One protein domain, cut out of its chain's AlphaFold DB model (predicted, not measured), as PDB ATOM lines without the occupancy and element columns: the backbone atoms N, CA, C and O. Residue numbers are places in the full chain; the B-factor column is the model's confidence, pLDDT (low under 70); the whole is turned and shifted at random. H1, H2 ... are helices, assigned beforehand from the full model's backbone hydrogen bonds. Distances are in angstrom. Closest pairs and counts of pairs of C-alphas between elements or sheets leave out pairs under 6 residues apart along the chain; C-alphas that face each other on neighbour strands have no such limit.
ATOM      1  N   TYR A  73       1.770 -37.463  35.938       98.38
ATOM      2  CA  TYR A  73       2.008 -36.205  35.236       98.38
ATOM      3  C   TYR A  73       2.904 -35.270  36.044       98.38
ATOM      4  O   TYR A  73       2.727 -35.120  37.250       98.38
ATOM      5  N   PHE A  74       3.839 -34.588  35.389       97.38
ATOM      6  CA  PHE A  74       4.600 -33.522  36.032       97.38
ATOM      7  C   PHE A  74       3.700 -32.311  36.270       97.38
ATOM      8  O   PHE A  74       3.269 -31.642  35.328       97.38
ATOM      9  N   LYS A  75       3.481 -31.970  37.543       96.88
ATOM     10  CA  LYS A  75       2.693 -30.801  37.966       96.88
ATOM     11  C   LYS A  75       3.234 -29.493  37.385       96.88
ATOM     12  O   LYS A  75       2.470 -28.571  37.114       96.88
ATOM     13  N   TYR A  76       4.547 -29.434  37.180       95.75
ATOM     14  CA  TYR A  76       5.266 -28.247  36.730       95.75
ATOM     15  C   TYR A  76       5.836 -28.376  35.308       95.75
ATOM     16  O   TYR A  76       6.772 -27.657  34.972       95.75
ATOM     17  N   ALA A  77       5.280 -29.247  34.453       95.69
ATOM     18  CA  ALA A  77       5.799 -29.501  33.099       95.69
ATOM     19  C   ALA A  77       6.065 -28.213  32.291       95.69
ATOM     20  O   ALA A  77       7.149 -28.040  31.744       95.69
ATOM     21  N   ASN A  78       5.121 -27.264  32.287       95.62
ATOM     22  CA  ASN A  78       5.272 -25.994  31.565       95.62
ATOM     23  C   ASN A  78       6.404 -25.115  32.123       95.62
ATOM     24  O   ASN A  78       7.102 -24.453  31.358       95.62
ATOM     25  N   GLN A  79       6.584 -25.096  33.447       95.00
ATOM     26  CA  GLN A  79       7.651 -24.328  34.097       95.00
ATOM     27  C   GLN A  79       9.012 -24.964  33.814       95.00
ATOM     28  O   GLN A  79       9.933 -24.255  33.427       95.00
ATOM     29  N   ILE A  80       9.105 -26.296  33.899       93.75
ATOM     30  CA  ILE A  80      10.305 -27.057  33.526       93.75
ATOM     31  C   ILE A  80      10.670 -26.774  32.065       93.75
ATOM     32  O   ILE A  80      11.790 -26.360  31.784       93.75
ATOM     33  N   GLY A  81       9.717 -26.918  31.140       94.12
ATOM     34  CA  GLY A  81       9.950 -26.654  29.719       94.12
ATOM     35  C   GLY A  81      10.390 -25.214  29.441       94.12
ATOM     36  O   GLY A  81      11.306 -24.988  28.656       94.12
ATOM     37  N   SER A  82       9.795 -24.242  30.139       94.19
ATOM     38  CA  SER A  82      10.163 -22.826  30.000       94.19
ATOM     39  C   SER A  82      11.576 -22.538  30.513       94.19
ATOM     40  O   SER A  82      12.335 -21.865  29.822       94.19
ATOM     41  N   SER A  83      11.939 -23.058  31.690       93.25
ATOM     42  CA  SER A  83      13.249 -22.832  32.315       93.25
ATOM     43  C   SER A  83      14.393 -23.520  31.574       93.25
ATOM     44  O   SER A  83      15.504 -23.003  31.552       93.25
ATOM     45  N   LEU A  84      14.129 -24.677  30.962       91.56
ATOM     46  CA  LEU A  84      15.130 -25.445  30.216       91.56
ATOM     47  C   LEU A  84      15.135 -25.136  28.714       91.56
ATOM     48  O   LEU A  84      15.977 -25.656  27.990       91.56
ATOM     49  N   HIS A  85      14.200 -24.311  28.232       92.06
ATOM     50  CA  HIS A  85      13.984 -24.050  26.806       92.06
ATOM     51  C   HIS A  85      13.763 -25.331  25.974       92.06
ATOM     52  O   HIS A  85      14.214 -25.437  24.833       92.06
ATOM     53  N   VAL A  86      13.030 -26.300  26.535       91.75
ATOM     54  CA  VAL A  86      12.690 -27.582  25.891       91.75
ATOM     55  C   VAL A  86      11.182 -27.819  25.869       91.75
ATOM     56  O   VAL A  86      10.424 -27.274  26.672       91.75
ATOM     57  N   ASN A  87      10.727 -28.697  24.973       91.62
ATOM     58  CA  ASN A  87       9.350 -29.182  24.997       91.62
ATOM     59  C   ASN A  87       9.206 -30.310  26.029       91.62
ATOM     60  O   ASN A  87       9.458 -31.471  25.713       91.62
ATOM     61  N   MET A  88       8.817 -29.962  27.257       94.06
ATOM     62  CA  MET A  88       8.643 -30.920  28.352       94.06
ATOM     63  C   MET A  88       7.316 -31.687  28.222       94.06
ATOM     64  O   MET A  88       6.249 -31.074  28.336       94.06
ATOM     65  N   PRO A  89       7.330 -33.023  28.053       95.81
ATOM     66  CA  PRO A  89       6.101 -33.803  28.062       95.81
ATOM     67  C   PRO A  89       5.423 -33.772  29.436       95.81
ATOM     68  O   PRO A  89       6.075 -33.849  30.474       95.81
ATOM     69  N   ALA A  90       4.088 -33.720  29.449       95.44
ATOM     70  CA  ALA A  90       3.336 -33.743  30.702       95.44
ATOM     71  C   ALA A  90       3.405 -35.107  31.406       95.44
ATOM     72  O   ALA A  90       3.462 -35.151  32.630       95.44
ATOM     73  N   ARG A  91       3.388 -36.217  30.651       97.19
ATOM     74  CA  ARG A  91       3.467 -37.577  31.208       97.19
ATOM     75  C   ARG A  91       4.896 -37.921  31.612       97.19
ATOM     76  O   ARG A  91       5.816 -37.746  30.819       97.19
ATOM     77  N   VAL A  92       5.034 -38.483  32.810       97.06
ATOM     78  CA  VAL A  92       6.325 -38.748  33.457       97.06
ATOM     79  C   VAL A  92       7.136 -39.822  32.733       97.06
ATOM     80  O   VAL A  92       8.323 -39.637  32.490       97.06
ATOM     81  N   PHE A  93       6.495 -40.925  32.345       96.25
ATOM     82  CA  PHE A  93       7.172 -42.109  31.797       96.25
ATOM     83  C   PHE A  93       7.269 -42.113  30.264       96.25
ATOM     84  O   PHE A  93       7.307 -43.162  29.627       96.25
ATOM     85  N   LEU A  94       7.282 -40.932  29.642       95.19
ATOM     86  CA  LEU A  94       7.653 -40.808  28.232       95.19
ATOM     87  C   LEU A  94       9.174 -40.711  28.128       95.19
ATOM     88  O   LEU A  94       9.782 -39.986  28.907       95.19
ATOM     89  N   GLY A  95       9.783 -41.372  27.137       93.19
ATOM     90  CA  GLY A  95      11.246 -41.394  26.978       93.19
ATOM     91  C   GLY A  95      11.883 -40.001  27.045       93.19
ATOM     92  O   GLY A  95      12.742 -39.768  27.879       93.19
ATOM     93  N   ALA A  96      11.348 -39.037  26.287       93.00
ATOM     94  CA  ALA A  96      11.837 -37.655  26.301       93.00
ATOM     95  C   ALA A  96      11.703 -36.951  27.667       93.00
ATOM     96  O   ALA A  96      12.520 -36.103  28.007       93.00
ATOM     97  N   ALA A  97      10.675 -37.282  28.454       94.12
ATOM     98  CA  ALA A  97      10.517 -36.755  29.807       94.12
ATOM     99  C   ALA A  97      11.542 -37.377  30.768       94.12
ATOM    100  O   ALA A  97      12.121 -36.666  31.589       94.12
ATOM    101  N   LEU A  98      11.788 -38.685  30.646       94.12
ATOM    102  CA  LEU A  98      12.813 -39.376  31.423       94.12
ATOM    103  C   LEU A  98      14.208 -38.829  31.109       94.12
ATOM    104  O   LEU A  98      14.970 -38.621  32.042       94.12
ATOM    105  N   ASP A  99      14.508 -38.520  29.848       91.38
ATOM    106  CA  ASP A  99      15.803 -37.962  29.429       91.38
ATOM    107  C   ASP A  99      16.104 -36.628  30.105       91.38
ATOM    108  O   ASP A  99      17.181 -36.447  30.669       91.38
ATOM    109  N   ILE A 100      15.120 -35.722  30.116       90.69
ATOM    110  CA  ILE A 100      15.244 -34.393  30.730       90.69
ATOM    111  C   ILE A 100      15.517 -34.497  32.237       90.69
ATOM    112  O   ILE A 100      16.270 -33.700  32.787       90.69
ATOM    113  N   VAL A 101      14.892 -35.461  32.919       90.69
ATOM    114  CA  VAL A 101      15.032 -35.622  34.376       90.69
ATOM    115  C   VAL A 101      16.257 -36.458  34.751       90.69
ATOM    116  O   VAL A 101      16.823 -36.272  35.828       90.69
ATOM    117  N   PHE A 102      16.668 -37.379  33.881       86.94
ATOM    118  CA  PHE A 102      17.864 -38.193  34.062       86.94
ATOM    119  C   PHE A 102      19.144 -37.374  33.851       86.94
ATOM    120  O   PHE A 102      20.141 -37.612  34.536       86.94
ATOM    121  N   ASP A 103      19.109 -36.386  32.956       82.44
ATOM    122  CA  ASP A 103      20.193 -35.428  32.757       82.44
ATOM    123  C   ASP A 103      20.247 -34.387  33.893       82.44
ATOM    124  O   ASP A 103      19.638 -33.316  33.857       82.44
ATOM    125  N   GLY A 104      20.980 -34.723  34.957       70.94
ATOM    126  CA  GLY A 104      21.070 -33.912  36.174       70.94
ATOM    127  C   GLY A 104      21.678 -32.513  35.993       70.94
ATOM    128  O   GLY A 104      21.421 -31.643  36.831       70.94
ATOM    129  N   GLU A 105      22.447 -32.262  34.924       75.31
ATOM    130  CA  GLU A 105      22.980 -30.922  34.626       75.31
ATOM    131  C   GLU A 105      21.856 -29.953  34.252       75.31
ATOM    132  O   GLU A 105      21.801 -28.834  34.781       75.31
ATOM    133  N   SER A 106      20.891 -30.418  33.452       75.75
ATOM    134  CA  SER A 106      19.706 -29.652  33.062       75.75
ATOM    135  C   SER A 106      18.906 -29.180  34.284       75.75
ATOM    136  O   SER A 106      18.460 -28.034  34.342       75.75
ATOM    137  N   LEU A 107      18.815 -29.994  35.341       84.12
ATOM    138  CA  LEU A 107      18.075 -29.640  36.561       84.12
ATOM    139  C   LEU A 107      18.678 -28.454  37.331       84.12
ATOM    140  O   LEU A 107      18.002 -27.860  38.173       84.12
ATOM    141  N   SER A 108      19.940 -28.088  37.078       84.75
ATOM    142  CA  SER A 108      20.596 -26.964  37.756       84.75
ATOM    143  C   SER A 108      19.988 -25.597  37.417       84.75
ATOM    144  O   SER A 108      20.091 -24.685  38.238       84.75
ATOM    145  N   HIS A 109      19.307 -25.487  36.272       87.19
ATOM    146  CA  HIS A 109      18.654 -24.270  35.780       87.19
ATOM    147  C   HIS A 109      17.217 -24.081  36.292       87.19
ATOM    148  O   HIS A 109      16.593 -23.054  36.027       87.19
ATOM    149  N   LEU A 110      16.674 -25.063  37.015       91.81
ATOM    150  CA  LEU A 110      15.340 -24.985  37.605       91.81
ATOM    151  C   LEU A 110      15.358 -24.159  38.897       91.81
ATOM    152  O   LEU A 110      16.379 -24.073  39.586       91.81
ATOM    153  N   ASP A 111      14.208 -23.591  39.272       93.12
ATOM    154  CA  ASP A 111      14.069 -23.016  40.607       93.12
ATOM    155  C   ASP A 111      14.280 -24.093  41.678       93.12
ATOM    156  O   ASP A 111      14.048 -25.285  41.461       93.12
ATOM    157  N   ILE A 112      14.717 -23.650  42.858       94.19
ATOM    158  CA  ILE A 112      15.158 -24.531  43.946       94.19
ATOM    159  C   ILE A 112      14.091 -25.576  44.294       94.19
ATOM    160  O   ILE A 112      14.429 -26.737  44.517       94.19
ATOM    161  N   LYS A 113      12.810 -25.188  44.293       95.25
ATOM    162  CA  LYS A 113      11.716 -26.082  44.673       95.25
ATOM    163  C   LYS A 113      11.484 -27.158  43.614       95.25
ATOM    164  O   LYS A 113      11.410 -28.333  43.963       95.25
ATOM    165  N   ILE A 114      11.365 -26.793  42.337       95.06
ATOM    166  CA  ILE A 114      11.176 -27.789  41.267       95.06
ATOM    167  C   ILE A 114      12.404 -28.695  41.164       95.06
ATOM    168  O   ILE A 114      12.255 -29.912  41.040       95.06
ATOM    169  N   LYS A 115      13.607 -28.125  41.275       94.88
ATOM    170  CA  LYS A 115      14.860 -28.883  41.272       94.88
ATOM    171  C   LYS A 115      14.866 -29.973  42.343       94.88
ATOM    172  O   LYS A 115      15.179 -31.118  42.032       94.88
ATOM    173  N   GLU A 116      14.495 -29.641  43.579       95.44
ATOM    174  CA  GLU A 116      14.429 -30.607  44.683       95.44
ATOM    175  C   GLU A 116      13.445 -31.750  44.385       95.44
ATOM    176  O   GLU A 116      13.791 -32.921  44.544       95.44
ATOM    177  N   LEU A 117      12.254 -31.431  43.868       96.62
ATOM    178  CA  LEU A 117      11.251 -32.433  43.490       96.62
ATOM    179  C   LEU A 117      11.760 -33.382  42.391       96.62
ATOM    180  O   LEU A 117      11.550 -34.593  42.477       96.62
ATOM    181  N   MET A 118      12.446 -32.849  41.375       94.69
ATOM    182  CA  MET A 118      12.997 -33.650  40.275       94.69
ATOM    183  C   MET A 118      14.167 -34.521  40.728       94.69
ATOM    184  O   MET A 118      14.240 -35.686  40.340       94.69
ATOM    185  N   LEU A 119      15.039 -34.008  41.601       94.25
ATOM    186  CA  LEU A 119      16.125 -34.795  42.190       94.25
ATOM    187  C   LEU A 119      15.588 -35.937  43.063       94.25
ATOM    188  O   LEU A 119      16.083 -37.059  42.959       94.25
ATOM    189  N   ASN A 120      14.544 -35.687  43.859       96.12
ATOM    190  CA  ASN A 120      13.870 -36.733  44.633       96.12
ATOM    191  C   ASN A 120      13.294 -37.819  43.716       96.12
ATOM    192  O   ASN A 120      13.458 -39.009  43.984       96.12
ATOM    193  N   PHE A 121      12.647 -37.422  42.615       96.50
ATOM    194  CA  PHE A 121      12.111 -38.367  41.638       96.50
ATOM    195  C   PHE A 121      13.222 -39.197  40.977       96.50
ATOM    196  O   PHE A 121      13.138 -40.427  40.940       96.50
ATOM    197  N   ALA A 122      14.279 -38.543  40.489       94.44
ATOM    198  CA  ALA A 122      15.401 -39.206  39.834       94.44
ATOM    199  C   ALA A 122      16.079 -40.218  40.771       94.44
ATOM    200  O   ALA A 122      16.268 -41.379  40.399       94.44
ATOM    201  N   SER A 123      16.360 -39.801  42.008       93.69
ATOM    202  CA  SER A 123      16.972 -40.643  43.037       93.69
ATOM    203  C   SER A 123      16.136 -41.892  43.328       93.69
ATOM    204  O   SER A 123      16.653 -43.014  43.255       93.69
ATOM    205  N   ASP A 124      14.840 -41.722  43.602       96.19
ATOM    206  CA  ASP A 124      13.976 -42.824  44.035       96.19
ATOM    207  C   ASP A 124      13.645 -43.795  42.889       96.19
ATOM    208  O   ASP A 124      13.628 -45.017  43.088       96.19
ATOM    209  N   PHE A 125      13.415 -43.287  41.673       96.56
ATOM    210  CA  PHE A 125      12.849 -44.087  40.582       96.56
ATOM    211  C   PHE A 125      13.844 -44.414  39.465       96.56
ATOM    212  O   PHE A 125      13.861 -45.558  39.005       96.56
ATOM    213  N   LEU A 126      14.729 -43.494  39.079       93.81
ATOM    214  CA  LEU A 126      15.598 -43.672  37.903       93.81
ATOM    215  C   LEU A 126      16.911 -44.419  38.200       93.81
ATOM    216  O   LEU A 126      17.604 -44.851  37.282       93.81
ATOM    217  N   THR A 127      17.240 -44.647  39.472       91.00
ATOM    218  CA  THR A 127      18.493 -45.316  39.864       91.00
ATOM    219  C   THR A 127      18.428 -46.840  39.683       91.00
ATOM    220  O   THR A 127      17.884 -47.545  40.537       91.00
ATOM    221  N   CYS A 128      18.987 -47.404  38.610       93.75
ATOM    222  CA  CYS A 128      19.100 -48.860  38.445       93.75
ATOM    223  C   CYS A 128      20.386 -49.277  37.713       93.75
ATOM    224  O   CYS A 128      21.021 -48.472  37.046       93.75
ATOM    225  N   GLY A 129      20.772 -50.551  37.841       92.44
ATOM    226  CA  GLY A 129      21.948 -51.117  37.162       92.44
ATOM    227  C   GLY A 129      21.658 -51.695  35.773       92.44
ATOM    228  O   GLY A 129      22.459 -52.470  35.255       92.44
ATOM    229  N   CYS A 130      20.488 -51.411  35.198       95.50
ATOM    230  CA  CYS A 130      20.101 -51.949  33.899       95.50
ATOM    231  C   CYS A 130      20.830 -51.218  32.769       95.50
ATOM    232  O   CYS A 130      20.972 -49.999  32.799       95.50
ATOM    233  N   ARG A 131      21.243 -51.968  31.740       92.62
ATOM    234  CA  ARG A 131      21.933 -51.416  30.564       92.62
ATOM    235  C   ARG A 131      21.110 -50.343  29.848       92.62
ATOM    236  O   ARG A 131      21.674 -49.350  29.412       92.62
ATOM    237  N   ASP A 132      19.800 -50.550  29.772       91.81
ATOM    238  CA  ASP A 132      18.880 -49.678  29.039       91.81
ATOM    239  C   ASP A 132      18.214 -48.643  29.958       91.81
ATOM    240  O   ASP A 132      17.122 -48.167  29.665       91.81
ATOM    241  N   SER A 133      18.811 -48.330  31.114       91.00
ATOM    242  CA  SER A 133      18.322 -47.260  31.991       91.00
ATOM    243  C   SER A 133      18.353 -45.909  31.255       91.00
ATOM    244  O   SER A 133      19.362 -45.627  30.609       91.00
ATOM    245  N   PRO A 134      17.313 -45.055  31.357       91.81
ATOM    246  CA  PRO A 134      16.102 -45.190  32.181       91.81
ATOM    247  C   PRO A 134      14.922 -45.934  31.515       91.81
ATOM    248  O   PRO A 134      13.886 -46.102  32.148       91.81
ATOM    249  N   TYR A 135      15.057 -46.440  30.287       93.44
ATOM    250  CA  TYR A 135      13.974 -47.055  29.490       93.44
ATOM    251  C   TYR A 135      13.693 -48.540  29.774       93.44
ATOM    252  O   TYR A 135      12.894 -49.181  29.095       93.44
ATOM    253  N   CYS A 136      14.358 -49.119  30.767       94.31
ATOM    254  CA  CYS A 136      14.226 -50.533  31.124       94.31
ATOM    255  C   CYS A 136      12.908 -50.913  31.840       94.31
ATOM    256  O   CYS A 136      12.707 -52.088  32.150       94.31
ATOM    257  N   GLY A 137      12.029 -49.949  32.147       94.69
ATOM    258  CA  GLY A 137      10.779 -50.165  32.890       94.69
ATOM    259  C   GLY A 137      10.923 -50.150  34.421       94.69
ATOM    260  O   GLY A 137       9.943 -50.306  35.152       94.69
ATOM    261  N   CYS A 138      12.146 -50.006  34.950       95.81
ATOM    262  CA  CYS A 138      12.370 -49.986  36.398       95.81
ATOM    263  C   CYS A 138      11.770 -48.752  37.080       95.81
ATOM    264  O   CYS A 138      11.361 -48.855  38.237       95.81
ATOM    265  N   ALA A 139      11.711 -47.608  36.396       96.19
ATOM    266  CA  ALA A 139      11.148 -46.386  36.959       96.19
ATOM    267  C   ALA A 139       9.644 -46.553  37.218       96.19
ATOM    268  O   ALA A 139       9.172 -46.341  38.336       96.19
ATOM    269  N   GLU A 140       8.922 -47.040  36.213       97.38
ATOM    270  CA  GLU A 140       7.498 -47.359  36.234       97.38
ATOM    271  C   GLU A 140       7.190 -48.395  37.316       97.38
ATOM    272  O   GLU A 140       6.276 -48.206  38.123       97.38
ATOM    273  N   GLN A 141       7.982 -49.471  37.382       97.44
ATOM    274  CA  GLN A 141       7.820 -50.530  38.380       97.44
ATOM    275  C   GLN A 141       7.993 -49.998  39.807       97.44
ATOM    276  O   GLN A 141       7.163 -50.286  40.674       97.44
ATOM    277  N   LYS A 142       9.041 -49.211  40.067       97.69
ATOM    278  CA  LYS A 142       9.294 -48.643  41.398       97.69
ATOM    279  C   LYS A 142       8.250 -47.603  41.782       97.69
ATOM    280  O   LYS A 142       7.854 -47.541  42.944       97.69
ATOM    281  N   PHE A 143       7.786 -46.806  40.825       98.38
ATOM    282  CA  PHE A 143       6.722 -45.832  41.049       98.38
ATOM    283  C   PHE A 143       5.396 -46.519  41.395       98.38
ATOM    284  O   PHE A 143       4.747 -46.193  42.389       98.38
ATOM    285  N   SER A 144       5.058 -47.561  40.641       98.62
ATOM    286  CA  SER A 144       3.936 -48.466  40.910       98.62
ATOM    287  C   SER A 144       4.034 -49.083  42.312       98.62
ATOM    288  O   SER A 144       3.079 -49.081  43.092       98.62
ATOM    289  N   GLU A 145       5.227 -49.550  42.684       98.44
ATOM    290  CA  GLU A 145       5.509 -50.085  44.014       98.44
ATOM    291  C   GLU A 145       5.342 -49.031  45.114       98.44
ATOM    292  O   GLU A 145       4.785 -49.332  46.173       98.44
ATOM    293  N   LYS A 146       5.766 -47.787  44.868       98.50
ATOM    294  CA  LYS A 146       5.586 -46.672  45.802       98.50
ATOM    295  C   LYS A 146       4.110 -46.419  46.088       98.50
ATOM    296  O   LYS A 146       3.758 -46.285  47.258       98.50
ATOM    297  N   ILE A 147       3.251 -46.421  45.068       98.62
ATOM    298  CA  ILE A 147       1.796 -46.261  45.233       98.62
ATOM    299  C   ILE A 147       1.220 -47.370  46.120       98.62
ATOM    300  O   ILE A 147       0.510 -47.081  47.086       98.62
ATOM    301  N   ILE A 148       1.574 -48.633  45.855       98.56
ATOM    302  CA  ILE A 148       1.128 -49.768  46.680       98.56
ATOM    303  C   ILE A 148       1.607 -49.611  48.129       98.56
ATOM    304  O   ILE A 148       0.835 -49.847  49.057       98.56
ATOM    305  N   ARG A 149       2.857 -49.189  48.347       98.44
ATOM    306  CA  ARG A 149       3.416 -48.987  49.695       98.44
ATOM    307  C   ARG A 149       2.703 -47.875  50.458       98.44
ATOM    308  O   ARG A 149       2.312 -48.107  51.596       98.44
ATOM    309  N   LEU A 150       2.454 -46.730  49.825       98.44
ATOM    310  CA  LEU A 150       1.677 -45.642  50.428       98.44
ATOM    311  C   LEU A 150       0.263 -46.117  50.793       98.44
ATOM    312  O   LEU A 150      -0.237 -45.815  51.876       98.44
ATOM    313  N   ARG A 151      -0.360 -46.943  49.942       98.12
ATOM    314  CA  ARG A 151      -1.658 -47.547  50.261       98.12
ATOM    315  C   ARG A 151      -1.588 -48.461  51.488       98.12
ATOM    316  O   ARG A 151      -2.457 -48.384  52.350       98.12
ATOM    317  N   MET A 152      -0.545 -49.288  51.596       97.62
ATOM    318  CA  MET A 152      -0.315 -50.161  52.757       97.62
ATOM    319  C   MET A 152      -0.059 -49.392  54.062       97.62
ATOM    320  O   MET A 152      -0.246 -49.960  55.137       97.62
ATOM    321  N   GLU A 153       0.384 -48.139  53.973       96.94
ATOM    322  CA  GLU A 153       0.540 -47.213  55.105       96.94
ATOM    323  C   GLU A 153      -0.800 -46.582  55.534       96.94
ATOM    324  O   GLU A 153      -0.835 -45.782  56.464       96.94
ATOM    325  N   GLY A 154      -1.911 -46.956  54.890       96.81
ATOM    326  CA  GLY A 154      -3.258 -46.492  55.222       96.81
ATOM    327  C   GLY A 154      -3.715 -45.272  54.426       96.81
ATOM    328  O   GLY A 154      -4.828 -44.800  54.643       96.81
ATOM    329  N   GLN A 155      -2.909 -44.777  53.483       97.94
ATOM    330  CA  GLN A 155      -3.292 -43.630  52.662       97.94
ATOM    331  C   GLN A 155      -4.401 -44.015  51.676       97.94
ATOM    332  O   GLN A 155      -4.331 -45.054  51.017       97.94
ATOM    333  N   ASP A 156      -5.432 -43.182  51.576       96.94
ATOM    334  CA  ASP A 156      -6.423 -43.270  50.501       96.94
ATOM    335  C   ASP A 156      -5.863 -42.676  49.188       96.94
ATOM    336  O   ASP A 156      -4.802 -42.042  49.201       96.94
ATOM    337  N   PRO A 157      -6.542 -42.859  48.037       97.50
ATOM    338  CA  PRO A 157      -6.060 -42.337  46.758       97.50
ATOM    339  C   PRO A 157      -5.726 -40.838  46.764       97.50
ATOM    340  O   PRO A 157      -4.736 -40.442  46.155       97.50
ATOM    341  N   SER A 158      -6.490 -40.005  47.472       97.81
ATOM    342  CA  SER A 158      -6.253 -38.557  47.527       97.81
ATOM    343  C   SER A 158      -4.992 -38.216  48.324       97.81
ATOM    344  O   SER A 158      -4.199 -37.372  47.904       97.81
ATOM    345  N   HIS A 159      -4.764 -38.903  49.445       98.31
ATOM    346  CA  HIS A 159      -3.543 -38.756  50.240       98.31
ATOM    347  C   HIS A 159      -2.299 -39.272  49.505       98.31
ATOM    348  O   HIS A 159      -1.243 -38.640  49.585       98.31
ATOM    349  N   ILE A 160      -2.431 -40.359  48.735       98.56
ATOM    350  CA  ILE A 160      -1.355 -40.857  47.866       98.56
ATOM    351  C   ILE A 160      -0.963 -39.775  46.857       98.56
ATOM    352  O   ILE A 160       0.216 -39.443  46.766       98.56
ATOM    353  N   ILE A 161      -1.936 -39.188  46.149       98.62
ATOM    354  CA  ILE A 161      -1.685 -38.122  45.163       98.62
ATOM    355  C   ILE A 161      -0.979 -36.942  45.822       98.62
ATOM    356  O   ILE A 161       0.048 -36.497  45.323       98.62
ATOM    357  N   LYS A 162      -1.466 -36.486  46.981       98.50
ATOM    358  CA  LYS A 162      -0.824 -35.397  47.722       98.50
ATOM    359  C   LYS A 162       0.631 -35.725  48.073       98.50
ATOM    360  O   LYS A 162       1.507 -34.893  47.865       98.50
ATOM    361  N   THR A 163       0.911 -36.944  48.534       98.62
ATOM    362  CA  THR A 163       2.286 -37.377  48.824       98.62
ATOM    363  C   THR A 163       3.166 -37.379  47.571       98.62
ATOM    364  O   THR A 163       4.333 -36.992  47.648       98.62
ATOM    365  N   LEU A 164       2.636 -37.815  46.426       98.56
ATOM    366  CA  LEU A 164       3.363 -37.807  45.154       98.56
ATOM    367  C   LEU A 164       3.641 -36.375  44.668       98.56
ATOM    368  O   LEU A 164       4.751 -36.087  44.216       98.56
ATOM    369  N   GLU A 165       2.678 -35.467  44.825       98.25
ATOM    370  CA  GLU A 165       2.843 -34.054  44.484       98.25
ATOM    371  C   GLU A 165       3.878 -33.374  45.380       98.25
ATOM    372  O   GLU A 165       4.764 -32.686  44.874       98.25
ATOM    373  N   ASP A 166       3.786 -33.589  46.692       98.25
ATOM    374  CA  ASP A 166       4.636 -32.928  47.682       98.25
ATOM    375  C   ASP A 166       6.090 -33.417  47.613       98.25
ATOM    376  O   ASP A 166       7.006 -32.632  47.844       98.25
ATOM    377  N   LYS A 167       6.322 -34.701  47.294       98.12
ATOM    378  CA  LYS A 167       7.676 -35.285  47.269       98.12
ATOM    379  C   LYS A 167       8.353 -35.248  45.908       98.12
ATOM    380  O   LYS A 167       9.576 -35.135  45.855       98.12
ATOM    381  N   TYR A 168       7.576 -35.369  44.833       98.06
ATOM    382  CA  TYR A 168       8.107 -35.586  43.486       98.06
ATOM    383  C   TYR A 168       7.557 -34.600  42.453       98.06
ATOM    384  O   TYR A 168       7.964 -34.641  41.296       98.06
ATOM    385  N   GLY A 169       6.621 -33.718  42.823       97.69
ATOM    386  CA  GLY A 169       5.978 -32.820  41.862       97.69
ATOM    387  C   GLY A 169       5.126 -33.570  40.839       97.69
ATOM    388  O   GLY A 169       4.958 -33.084  39.719       97.69
ATOM    389  N   ILE A 170       4.611 -34.749  41.206       98.44
ATOM    390  CA  ILE A 170       3.824 -35.609  40.321       98.44
ATOM    391  C   ILE A 170       2.361 -35.593  40.730       98.44
ATOM    392  O   ILE A 170       2.019 -35.972  41.847       98.44
ATOM    393  N   SER A 171       1.502 -35.204  39.795       97.81
ATOM    394  CA  SER A 171       0.056 -35.310  39.918       97.81
ATOM    395  C   SER A 171      -0.468 -36.568  39.222       97.81
ATOM    396  O   SER A 171       0.151 -37.133  38.315       97.81
ATOM    397  N   ALA A 172      -1.635 -37.015  39.667       98.19
ATOM    398  CA  ALA A 172      -2.382 -38.121  39.088       98.19
ATOM    399  C   ALA A 172      -3.876 -37.894  39.327       98.19
ATOM    400  O   ALA A 172      -4.261 -37.232  40.293       98.19
ATOM    401  N   TYR A 173      -4.728 -38.458  38.472       97.81
ATOM    402  CA  TYR A 173      -6.165 -38.417  38.713       97.81
ATOM    403  C   TYR A 173      -6.564 -39.470  39.749       97.81
ATOM    404  O   TYR A 173      -6.096 -40.609  39.728       97.81
TER     405      TYR A 173
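This is residues 73 to 173 of the 216 residues of an uncharacterized protein of bioreactor metagenome (UniProt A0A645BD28). Three longer helices make a triangle: H5 packs on the last residues of H4 at a corner, and H6 folds back from the far end of H5 to end on the middle of H4. On another side of H4 pack the short helices H2 and H3, with H1 beside H3, and the first printed residues pair with residues 170 to 171 after H6. The printed part has 101 residues with six named helices, H1 to H6 in order, and no named strand. The class is all helix, and the whole is compact, with a radius of gyration of the C-alphas of 13.3 A and spans of 40 by 30 by 20 A.

Start at residues 73 to 74, a short antiparallel pairing with residues 170 to 171. Next come H1, residues 77 to 84, and H2, residues 95 to 102, near each other with 5 pairs of C-alphas within 10 A. H1 only just touches H3, residues 106 to 109, with 3 pairs of C-alphas within 8 A, the closest being those of Ser 83 and His 109, 6.6 A apart. H4, residues 112 to 126, is the hub and touches four helices. H3 touches H4 residues 115 to 119 alone, closest at the C-alphas of Leu 107 and Lys 115, 5.8 A apart. H2 touches H4, opposite ways at a steep tilt of 68 degrees, only just short of about perpendicular; the closest C-alphas, of Phe 102 and Ala 122, are 6.4 A apart. H5, residues 138 to 152, touches H4 with residues 138 to 143 alone, about perpendicular at 80 degrees; the closest C-alphas are those of Phe 125 and Ala 139, 4.6 A apart. H6, residues 157 to 168, touches H5 at a steep tilt of 49 degrees, opposite ways, with the C-alphas of Leu 150 and Ile 160 closest at 6.2 A. With residues 166 to 168 alone H6 touches H4, only just about perpendicular at 72 degrees; the closest C-alphas, of Leu 117 and Tyr 168, are 4.5 A apart. Of the four touching pairs with a tilt 0 are at a shallow one: mostly crossed packing, helices set at wide angles. H1 and H2 are each apart from H5 and H6. In H1, H2, H4, H5 and H6 every O i to N i+4 pair is within hydrogen-bond range; H3 is too short for such a pair.

Find C-alpha 77 at (5.799, -29.501, 33.099), where H1 begins. H4 runs 20.1 A from C-alpha 112 at (15.158, -24.531, 43.946), and H5 runs 20.7 A. H6 runs 16.0 A to C-alpha 168 at (8.107, -35.586, 43.486).

The C-alphas farthest apart, of His 85 and Gly 154, are 40.1 A apart. The printed part has no cut, and its one long link has 11 residues, between H4 and H5. Its mean pLDDT is 94.5, and no printed residue is under 70.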